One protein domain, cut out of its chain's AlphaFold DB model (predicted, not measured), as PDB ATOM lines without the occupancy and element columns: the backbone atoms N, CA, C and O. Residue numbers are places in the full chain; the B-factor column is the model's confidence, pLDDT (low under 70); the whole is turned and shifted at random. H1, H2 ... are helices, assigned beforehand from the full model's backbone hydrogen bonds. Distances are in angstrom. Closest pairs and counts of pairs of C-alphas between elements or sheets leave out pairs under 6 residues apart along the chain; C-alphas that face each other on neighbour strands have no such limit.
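Overview. This is residues 42 to 110 of the 130 residues of the protein "Succinate dehydrogenase assembly factor 4, mitochondrial" of Trichomonascus ciferrii (UniProt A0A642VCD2). An open, loose group of four helices that scarcely meet has a long tail, residues 85 to 110, running away from it and curling into a loop at its far end. H1 is one arm, short H2 sits at the turn, and H3 and H4 make the other side. The printed part has 69 residues, all helix by class, with under half in H1, H2, H3 and H4, and no named strand. The whole is only just loose, close to extended, with a radius of gyration of the C-alphas of 16.5 A, and the C-alphas span 53 by 21 by 20 A along their three main axes.

Arrangement. H1, residues 42 to 55, is close but not clearly touching H2, residues 58 to 61; the closest C-alphas, Thr 53 and Ala 59, are 6.1 A apart. H3, residues 64 to 71, is apart from H1 and H2. H4, residues 77 to 84, is close but not clearly touching H2, closest C-alphas Leu 58 and Asn 81 at 7.1 A, and likewise H3, closest C-alphas Leu 70 and Met 77 at 7.3 A, opposite ways at 36 degrees, only just steep. Every O i to N i+4 pair is within hydrogen-bond range in H1, H3 and H4; H2 is too short for one.

Along the chain. H1 is 20.0 A long from C-alpha 42 at (52.357, -2.021, -18.060). H4 ends at C-alpha 84 (32.678, 8.325, -36.672).

Size, cuts and confidence. The C-alphas of Glu 42 and Gly 106 are farthest apart, 53.3 A. The printed part has no cut, the three links are tight, and no printed residue is under 70.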
ATOM      1  N   GLU A  42      52.271  -1.986 -16.593       94.75
ATOM      2  CA  GLU A  42      52.357  -2.021 -18.060       94.75
ATOM      3  C   GLU A  42      51.383  -3.057 -18.637       94.75
ATOM      4  O   GLU A  42      50.515  -2.728 -19.439       94.75
ATOM      5  N   ASP A  43      51.441  -4.284 -18.126       94.06
ATOM      6  CA  ASP A  43      50.576  -5.377 -18.569       94.06
ATOM      7  C   ASP A  43      49.080  -5.103 -18.276       94.06
ATOM      8  O   ASP A  43      48.196  -5.475 -19.048       94.06
ATOM      9  N   GLN A  44      48.767  -4.448 -17.150       93.56
ATOM     10  CA  GLN A  44      47.400  -4.053 -16.797       93.56
ATOM     11  C   GLN A  44      46.861  -2.992 -17.765       93.56
ATOM     12  O   GLN A  44      45.712  -3.090 -18.195       93.56
ATOM     13  N   GLU A  45      47.678  -1.997 -18.123       93.44
ATOM     14  CA  GLU A  45      47.320  -0.966 -19.104       93.44
ATOM     15  C   GLU A  45      47.075  -1.577 -20.490       93.44
ATOM     16  O   GLU A  45      46.093  -1.230 -21.151       93.44
ATOM     17  N   GLU A  46      47.912  -2.530 -20.912       91.44
ATOM     18  CA  GLU A  46      47.704  -3.268 -22.161       91.44
ATOM     19  C   GLU A  46      46.417  -4.093 -22.135       91.44
ATOM     20  O   GLU A  46      45.632  -4.045 -23.087       91.44
ATOM     21  N   PHE A  47      46.155  -4.808 -21.039       92.25
ATOM     22  CA  PHE A  47      44.931  -5.586 -20.877       92.25
ATOM     23  C   PHE A  47      43.682  -4.701 -20.948       92.25
ATOM     24  O   PHE A  47      42.753  -4.999 -21.699       92.25
ATOM     25  N   GLU A  48      43.665  -3.586 -20.214       91.75
ATOM     26  CA  GLU A  48      42.545  -2.642 -20.222       91.75
ATOM     27  C   GLU A  48      42.357  -1.989 -21.593       91.75
ATOM     28  O   GLU A  48      41.220  -1.816 -22.040       91.75
ATOM     29  N   ARG A  49      43.452  -1.669 -22.297       88.38
ATOM     30  CA  ARG A  49      43.406  -1.177 -23.678       88.38
ATOM     31  C   ARG A  49      42.776  -2.212 -24.605       88.38
ATOM     32  O   ARG A  49      41.855  -1.867 -25.339       88.38
ATOM     33  N   LEU A  50      43.245  -3.459 -24.576       87.31
ATOM     34  CA  LEU A  50      42.721  -4.539 -25.415       87.31
ATOM     35  C   LEU A  50      41.247  -4.801 -25.124       87.31
ATOM     36  O   LEU A  50      40.448  -4.904 -26.051       87.31
ATOM     37  N   GLN A  51      40.875  -4.853 -23.847       89.00
ATOM     38  CA  GLN A  51      39.493  -5.035 -23.431       89.00
ATOM     39  C   GLN A  51      38.609  -3.875 -23.901       89.00
ATOM     40  O   GLN A  51      37.503  -4.108 -24.387       89.00
ATOM     41  N   ARG A  52      39.088  -2.627 -23.798       83.94
ATOM     42  CA  ARG A  52      38.368  -1.446 -24.292       83.94
ATOM     43  C   ARG A  52      38.180  -1.504 -25.800       83.94
ATOM     44  O   ARG A  52      37.060  -1.325 -26.256       83.94
ATOM     45  N   THR A  53      39.242  -1.789 -26.554       83.00
ATOM     46  CA  THR A  53      39.171  -1.912 -28.013       83.00
ATOM     47  C   THR A  53      38.205  -3.020 -28.420       83.00
ATOM     48  O   THR A  53      37.309  -2.768 -29.215       83.00
ATOM     49  N   ALA A  54      38.314  -4.211 -27.826       83.69
ATOM     50  CA  ALA A  54      37.441  -5.344 -28.134       83.69
ATOM     51  C   ALA A  54      35.959  -5.066 -27.836       83.69
ATOM     52  O   ALA A  54      35.088  -5.534 -28.562       83.69
ATOM     53  N   ASN A  55      35.672  -4.302 -26.779       82.06
ATOM     54  CA  ASN A  55      34.307  -3.934 -26.404       82.06
ATOM     55  C   ASN A  55      33.791  -2.683 -27.134       82.06
ATOM     56  O   ASN A  55      32.609  -2.365 -27.021       82.06
ATOM     57  N   SER A  56      34.659  -1.950 -27.836       79.00
ATOM     58  CA  SER A  56      34.285  -0.751 -28.584       79.00
ATOM     59  C   SER A  56      33.857  -1.088 -30.009       79.00
ATOM     60  O   SER A  56      34.507  -1.871 -30.697       79.00
ATOM     61  N   GLU A  57      32.808  -0.420 -30.485       70.00
ATOM     62  CA  GLU A  57      32.335  -0.520 -31.874       70.00
ATOM     63  C   GLU A  57      33.384  -0.070 -32.900       70.00
ATOM     64  O   GLU A  57      33.376  -0.533 -34.037       70.00
ATOM     65  N   LEU A  58      34.362   0.738 -32.471       71.00
ATOM     66  CA  LEU A  58      35.533   1.096 -33.272       71.00
ATOM     67  C   LEU A  58      36.254  -0.119 -33.859       71.00
ATOM     68  O   LEU A  58      36.796  -0.016 -34.952       71.00
ATOM     69  N   ALA A  59      36.278  -1.259 -33.165       71.06
ATOM     70  CA  ALA A  59      36.989  -2.435 -33.657       71.06
ATOM     71  C   ALA A  59      36.428  -2.970 -34.987       71.06
ATOM     72  O   ALA A  59      37.167  -3.609 -35.730       71.06
ATOM     73  N   LEU A  60      35.151  -2.716 -35.290       75.19
ATOM     74  CA  LEU A  60      34.512  -3.160 -36.530       75.19
ATOM     75  C   LEU A  60      34.782  -2.212 -37.702       75.19
ATOM     76  O   LEU A  60      34.853  -2.661 -38.843       75.19
ATOM     77  N   GLU A  61      34.946  -0.916 -37.427       75.12
ATOM     78  CA  GLU A  61      35.165   0.109 -38.456       75.12
ATOM     79  C   GLU A  61      36.641   0.460 -38.671       75.12
ATOM     80  O   GLU A  61      36.992   1.104 -39.658       75.12
ATOM     81  N   MET A  62      37.530   0.038 -37.769       76.31
ATOM     82  CA  MET A  62      38.959   0.297 -37.894       76.31
ATOM     83  C   MET A  62      39.594  -0.532 -39.004       76.31
ATOM     84  O   MET A  62      39.582  -1.763 -38.988       76.31
ATOM     85  N   THR A  63      40.240   0.163 -39.936       81.25
ATOM     86  CA  THR A  63      41.119  -0.479 -40.911       81.25
ATOM     87  C   THR A  63      42.412  -0.982 -40.237       81.25
ATOM     88  O   THR A  63      42.770  -0.545 -39.139       81.25
ATOM     89  N   PRO A  64      43.173  -1.894 -40.864       82.94
ATOM     90  CA  PRO A  64      44.473  -2.315 -40.333       82.94
ATOM     91  C   PRO A  64      45.440  -1.135 -40.130       82.94
ATOM     92  O   PRO A  64      46.147  -1.070 -39.127       82.94
ATOM     93  N   GLU A  65      45.416  -0.163 -41.044       83.62
ATOM     94  CA  GLU A  65      46.229   1.060 -40.998       83.62
ATOM     95  C   GLU A  65      45.872   1.925 -39.780       83.62
ATOM     96  O   GLU A  65      46.737   2.458 -39.081       83.62
ATOM     97  N   ASP A  66      44.579   1.996 -39.472       80.81
ATOM     98  CA  ASP A  66      44.038   2.722 -38.333       80.81
ATOM     99  C   ASP A  66      44.491   2.163 -36.981       80.81
ATOM    100  O   ASP A  66      44.666   2.934 -36.027       80.81
ATOM    101  N   LEU A  67      44.667   0.842 -36.899       78.81
ATOM    102  CA  LEU A  67      45.175   0.144 -35.718       78.81
ATOM    103  C   LEU A  67      46.673   0.402 -35.524       78.81
ATOM    104  O   LEU A  67      47.116   0.638 -34.396       78.81
ATOM    105  N   GLU A  68      47.446   0.411 -36.611       83.69
ATOM    106  CA  GLU A  68      48.871   0.750 -36.567       83.69
ATOM    107  C   GLU A  68      49.098   2.201 -36.125       83.69
ATOM    108  O   GLU A  68      49.964   2.467 -35.287       83.69
ATOM    109  N   ALA A  69      48.297   3.142 -36.632       82.94
ATOM    110  CA  ALA A  69      48.380   4.554 -36.253       82.94
ATOM    111  C   ALA A  69      48.053   4.778 -34.761       82.94
ATOM    112  O   ALA A  69      48.708   5.571 -34.080       82.94
ATOM    113  N   LEU A  70      47.094   4.021 -34.215       77.94
ATOM    114  CA  LEU A  70      46.796   4.002 -32.778       77.94
ATOM    115  C   LEU A  70      47.929   3.404 -31.941       77.94
ATOM    116  O   LEU A  70      48.149   3.823 -30.805       77.94
ATOM    117  N   GLN A  71      48.621   2.378 -32.440       80.69
ATOM    118  CA  GLN A  71      49.786   1.814 -31.749       80.69
ATOM    119  C   GLN A  71      50.950   2.804 -31.702       80.69
ATOM    120  O   GLN A  71      51.607   2.904 -30.671       80.69
ATOM    121  N   LYS A  72      51.154   3.570 -32.778       85.75
ATOM    122  CA  LYS A  72      52.174   4.628 -32.857       85.75
ATOM    123  C   LYS A  72      51.800   5.899 -32.083       85.75
ATOM    124  O   LYS A  72      52.649   6.768 -31.913       85.75
ATOM    125  N   GLY A  73      50.562   6.002 -31.592       78.62
ATOM    126  CA  GLY A  73      50.067   7.165 -30.850       78.62
ATOM    127  C   GLY A  73      49.825   8.399 -31.724       78.62
ATOM    128  O   GLY A  73      49.734   9.505 -31.199       78.62
ATOM    129  N   GLU A  74      49.731   8.224 -33.044       80.56
ATOM    130  CA  GLU A  74      49.523   9.317 -34.003       80.56
ATOM    131  C   GLU A  74      48.065   9.788 -34.042       80.56
ATOM    132  O   GLU A  74      47.794  10.924 -34.421       80.56
ATOM    133  N   VAL A  75      47.125   8.927 -33.637       76.94
ATOM    134  CA  VAL A  75      45.690   9.232 -33.629       76.94
ATOM    135  C   VAL A  75      45.085   8.871 -32.281       76.94
ATOM    136  O   VAL A  75      45.335   7.783 -31.762       76.94
ATOM    137  N   SER A  76      44.268   9.764 -31.717       82.50
ATOM    138  CA  SER A  76      43.544   9.495 -30.475       82.50
ATOM    139  C   SER A  76      42.276   8.669 -30.720       82.50
ATOM    140  O   SER A  76      41.560   8.859 -31.708       82.50
ATOM    141  N   MET A  77      41.960   7.767 -29.786       76.56
ATOM    142  CA  MET A  77      40.746   6.949 -29.848       76.56
ATOM    143  C   MET A  77      39.484   7.822 -29.738       76.56
ATOM    144  O   MET A  77      38.520   7.613 -30.471       76.56
ATOM    145  N   GLU A  78      39.504   8.847 -28.881       79.56
ATOM    146  CA  GLU A  78      38.417   9.820 -28.723       79.56
ATOM    147  C   GLU A  78      38.149  10.631 -29.995       79.56
ATOM    148  O   GLU A  78      36.994  10.917 -30.315       79.56
ATOM    149  N   GLU A  79      39.196  10.997 -30.736       81.94
ATOM    150  CA  GLU A  79      39.051  11.751 -31.986       81.94
ATOM    151  C   GLU A  79      38.374  10.904 -33.059       81.94
ATOM    152  O   GLU A  79      37.478  11.400 -33.743       81.94
ATOM    153  N   LYS A  80      38.727   9.615 -33.142       79.06
ATOM    154  CA  LYS A  80      38.056   8.659 -34.033       79.06
ATOM    155  C   LYS A  80      36.619   8.381 -33.625       79.06
ATOM    156  O   LYS A  80      35.737   8.395 -34.478       79.06
ATOM    157  N   ASN A  81      36.361   8.197 -32.332       78.50
ATOM    158  CA  ASN A  81      34.994   8.057 -31.829       78.50
ATOM    159  C   ASN A  81      34.138   9.257 -32.242       78.50
ATOM    160  O   ASN A  81      33.041   9.101 -32.771       78.50
ATOM    161  N   LYS A  82      34.674  10.473 -32.087       79.69
ATOM    162  CA  LYS A  82      33.983  11.695 -32.496       79.69
ATOM    163  C   LYS A  82      33.820  11.805 -34.014       79.69
ATOM    164  O   LYS A  82      32.760  12.242 -34.455       79.69
ATOM    165  N   SER A  83      34.832  11.442 -34.807       81.44
ATOM    166  CA  SER A  83      34.749  11.527 -36.273       81.44
ATOM    167  C   SER A  83      33.727  10.556 -36.852       81.44
ATOM    168  O   SER A  83      33.049  10.898 -37.814       81.44
ATOM    169  N   LEU A  84      33.610   9.372 -36.256       76.00
ATOM    170  CA  LEU A  84      32.678   8.325 -36.672       76.00
ATOM    171  C   LEU A  84      31.294   8.474 -36.018       76.00
ATOM    172  O   LEU A  84      30.381   7.724 -36.332       76.00
ATOM    173  N   GLY A  85      31.108   9.442 -35.112       74.56
ATOM    174  CA  GLY A  85      29.846   9.611 -34.385       74.56
ATOM    175  C   GLY A  85      29.544   8.476 -33.396       74.56
ATOM    176  O   GLY A  85      28.412   8.344 -32.935       74.56
ATOM    177  N   LEU A  86      30.554   7.680 -33.043       74.94
ATOM    178  CA  LEU A  86      30.469   6.578 -32.092       74.94
ATOM    179  C   LEU A  86      30.399   7.156 -30.673       74.94
ATOM    180  O   LEU A  86      31.380   7.673 -30.135       74.94
ATOM    181  N   HIS A  87      29.216   7.094 -30.063       76.44
ATOM    182  CA  HIS A  87      28.997   7.478 -28.671       76.44
ATOM    183  C   HIS A  87      28.870   6.216 -27.810       76.44
ATOM    184  O   HIS A  87      28.154   5.305 -28.209       76.44
ATOM    185  N   PRO A  88      29.475   6.147 -26.609       74.88
ATOM    186  CA  PRO A  88      29.500   4.928 -25.791       74.88
ATOM    187  C   PRO A  88      28.119   4.354 -25.425       74.88
ATOM    188  O   PRO A  88      28.010   3.162 -25.154       74.88
ATOM    189  N   GLU A  89      27.067   5.177 -25.398       77.38
ATOM    190  CA  GLU A  89      25.693   4.709 -25.141       77.38
ATOM    191  C   GLU A  89      24.946   4.235 -26.394       77.38
ATOM    192  O   GLU A  89      23.995   3.460 -26.284       77.38
ATOM    193  N   TYR A  90      25.341   4.705 -27.578       75.06
ATOM    194  CA  TYR A  90      24.667   4.351 -28.821       75.06
ATOM    195  C   TYR A  90      25.382   3.174 -29.450       75.06
ATOM    196  O   TYR A  90      26.574   3.256 -29.726       75.06
ATOM    197  N   ARG A  91      24.632   2.098 -29.688       75.69
ATOM    198  CA  ARG A  91      25.137   0.976 -30.465       75.69
ATOM    199  C   ARG A  91      24.693   1.067 -31.912       75.69
ATOM    200  O   ARG A  91      23.491   1.178 -32.172       75.69
ATOM    201  N   HIS A  92      25.644   1.035 -32.835       75.81
ATOM    202  CA  HIS A  92      25.372   1.044 -34.263       75.81
ATOM    203  C   HIS A  92      24.776  -0.301 -34.679       75.81
ATOM    204  O   HIS A  92      25.333  -1.370 -34.434       75.81
ATOM    205  N   VAL A  93      23.608  -0.245 -35.315       81.00
ATOM    206  CA  VAL A  93      22.969  -1.423 -35.903       81.00
ATOM    207  C   VAL A  93      23.370  -1.480 -37.371       81.00
ATOM    208  O   VAL A  93      22.979  -0.617 -38.158       81.00
ATOM    209  N   TYR A  94      24.153  -2.490 -37.739       82.38
ATOM    210  CA  TYR A  94      24.542  -2.719 -39.129       82.38
ATOM    211  C   TYR A  94      23.339  -3.186 -39.956       82.38
ATOM    212  O   TYR A  94      22.477  -3.910 -39.466       82.38
ATOM    213  N   ALA A  95      23.255  -2.768 -41.218       88.69
ATOM    214  CA  ALA A  95      22.233  -3.268 -42.136       88.69
ATOM    215  C   ALA A  95      22.582  -4.695 -42.595       88.69
ATOM    216  O   ALA A  95      23.733  -4.950 -42.936       88.69
ATOM    217  N   ASP A  96      21.599  -5.599 -42.646       88.38
ATOM    218  CA  ASP A  96      21.801  -6.969 -43.148       88.38
ATOM    219  C   ASP A  96      21.899  -7.010 -44.681       88.38
ATOM    220  O   ASP A  96      22.536  -7.897 -45.247       88.38
ATOM    221  N   PHE A  97      21.254  -6.059 -45.364       90.38
ATOM    222  CA  PHE A  97      21.211  -5.999 -46.822       90.38
ATOM    223  C   PHE A  97      21.354  -4.573 -47.369       90.38
ATOM    224  O   PHE A  97      21.014  -3.575 -46.724       90.38
ATOM    225  N   GLU A  98      21.846  -4.487 -48.605       90.25
ATOM    226  CA  GLU A  98      21.981  -3.241 -49.356       90.25
ATOM    227  C   GLU A  98      20.736  -2.936 -50.204       90.25
ATOM    228  O   GLU A  98      19.998  -3.826 -50.624       90.25
ATOM    229  N   GLY A  99      20.524  -1.653 -50.511       91.38
ATOM    230  CA  GLY A  99      19.396  -1.195 -51.326       91.38
ATOM    231  C   GLY A  99      18.083  -1.026 -50.554       91.38
ATOM    232  O   GLY A  99      18.064  -0.942 -49.326       91.38
ATOM    233  N   GLU A 100      16.984  -0.890 -51.302       91.38
ATOM    234  CA  GLU A 100      15.633  -0.684 -50.749       91.38
ATOM    235  C   GLU A 100      14.847  -1.982 -50.561       91.38
ATOM    236  O   GLU A 100      13.868  -1.990 -49.819       91.38
ATOM    237  N   LYS A 101      15.248  -3.056 -51.252       93.12
ATOM    238  CA  LYS A 101      14.513  -4.317 -51.311       93.12
ATOM    239  C   LYS A 101      15.230  -5.395 -50.512       93.12
ATOM    240  O   LYS A 101      16.374  -5.716 -50.824       93.12
ATOM    241  N   ASN A 102      14.531  -6.000 -49.555       91.00
ATOM    242  CA  ASN A 102      15.031  -7.165 -48.836       91.00
ATOM    243  C   ASN A 102      15.165  -8.357 -49.817       91.00
ATOM    244  O   ASN A 102      14.185  -8.691 -50.494       91.00
ATOM    245  N   PRO A 103      16.344  -8.995 -49.939       92.38
ATOM    246  CA  PRO A 103      16.557 -10.106 -50.870       92.38
ATOM    247  C   PRO A 103      15.788 -11.384 -50.499       92.38
ATOM    248  O   PRO A 103      15.488 -12.175 -51.391       92.38
ATOM    249  N   GLU A 104      15.449 -11.581 -49.224       89.31
ATOM    250  CA  GLU A 104      14.748 -12.773 -48.734       89.31
ATOM    251  C   GLU A 104      13.227 -12.601 -48.775       89.31
ATOM    252  O   GLU A 104      12.522 -13.426 -49.355       89.31
ATOM    253  N   THR A 105      12.710 -11.510 -48.201       87.31
ATOM    254  CA  THR A 105      11.257 -11.267 -48.107       87.31
ATOM    255  C   THR A 105      10.693 -10.525 -49.318       87.31
ATOM    256  O   THR A 105       9.494 -10.574 -49.587       87.31
ATOM    257  N   GLY A 106      11.544  -9.830 -50.079       91.38
ATOM    258  CA  GLY A 106      11.138  -8.992 -51.205       91.38
ATOM    259  C   GLY A 106      10.464  -7.673 -50.814       91.38
ATOM    260  O   GLY A 106      10.072  -6.926 -51.714       91.38
ATOM    261  N   GLU A 107      10.335  -7.384 -49.517       90.38
ATOM    262  CA  GLU A 107       9.770  -6.140 -48.990       90.38
ATOM    263  C   GLU A 107      10.608  -4.927 -49.410       90.38
ATOM    264  O   GLU A 107      11.837  -4.999 -49.456       90.38
ATOM    265  N   ILE A 108       9.946  -3.807 -49.721       94.06
ATOM    266  CA  ILE A 108      10.585  -2.559 -50.160       94.06
ATOM    267  C   ILE A 108      10.330  -1.476 -49.114       94.06
ATOM    268  O   ILE A 108       9.183  -1.242 -48.738       94.06
ATOM    269  N   GLY A 109      11.391  -0.799 -48.668       91.50
ATOM    270  CA  GLY A 109      11.290   0.313 -47.715       91.50
ATOM    271  C   GLY A 109      11.033  -0.103 -46.260       91.50
ATOM    272  O   GLY A 109      10.682   0.743 -45.440       91.50
ATOM    273  N   GLY A 110      11.199  -1.389 -45.937       90.31
ATOM    274  CA  GLY A 110      11.159  -1.902 -44.566       90.31
ATOM    275  C   GLY A 110      12.475  -1.683 -43.804       90.31
ATOM    276  O   GLY A 110      13.463  -1.209 -44.377       90.31
TER     277      GLY A 110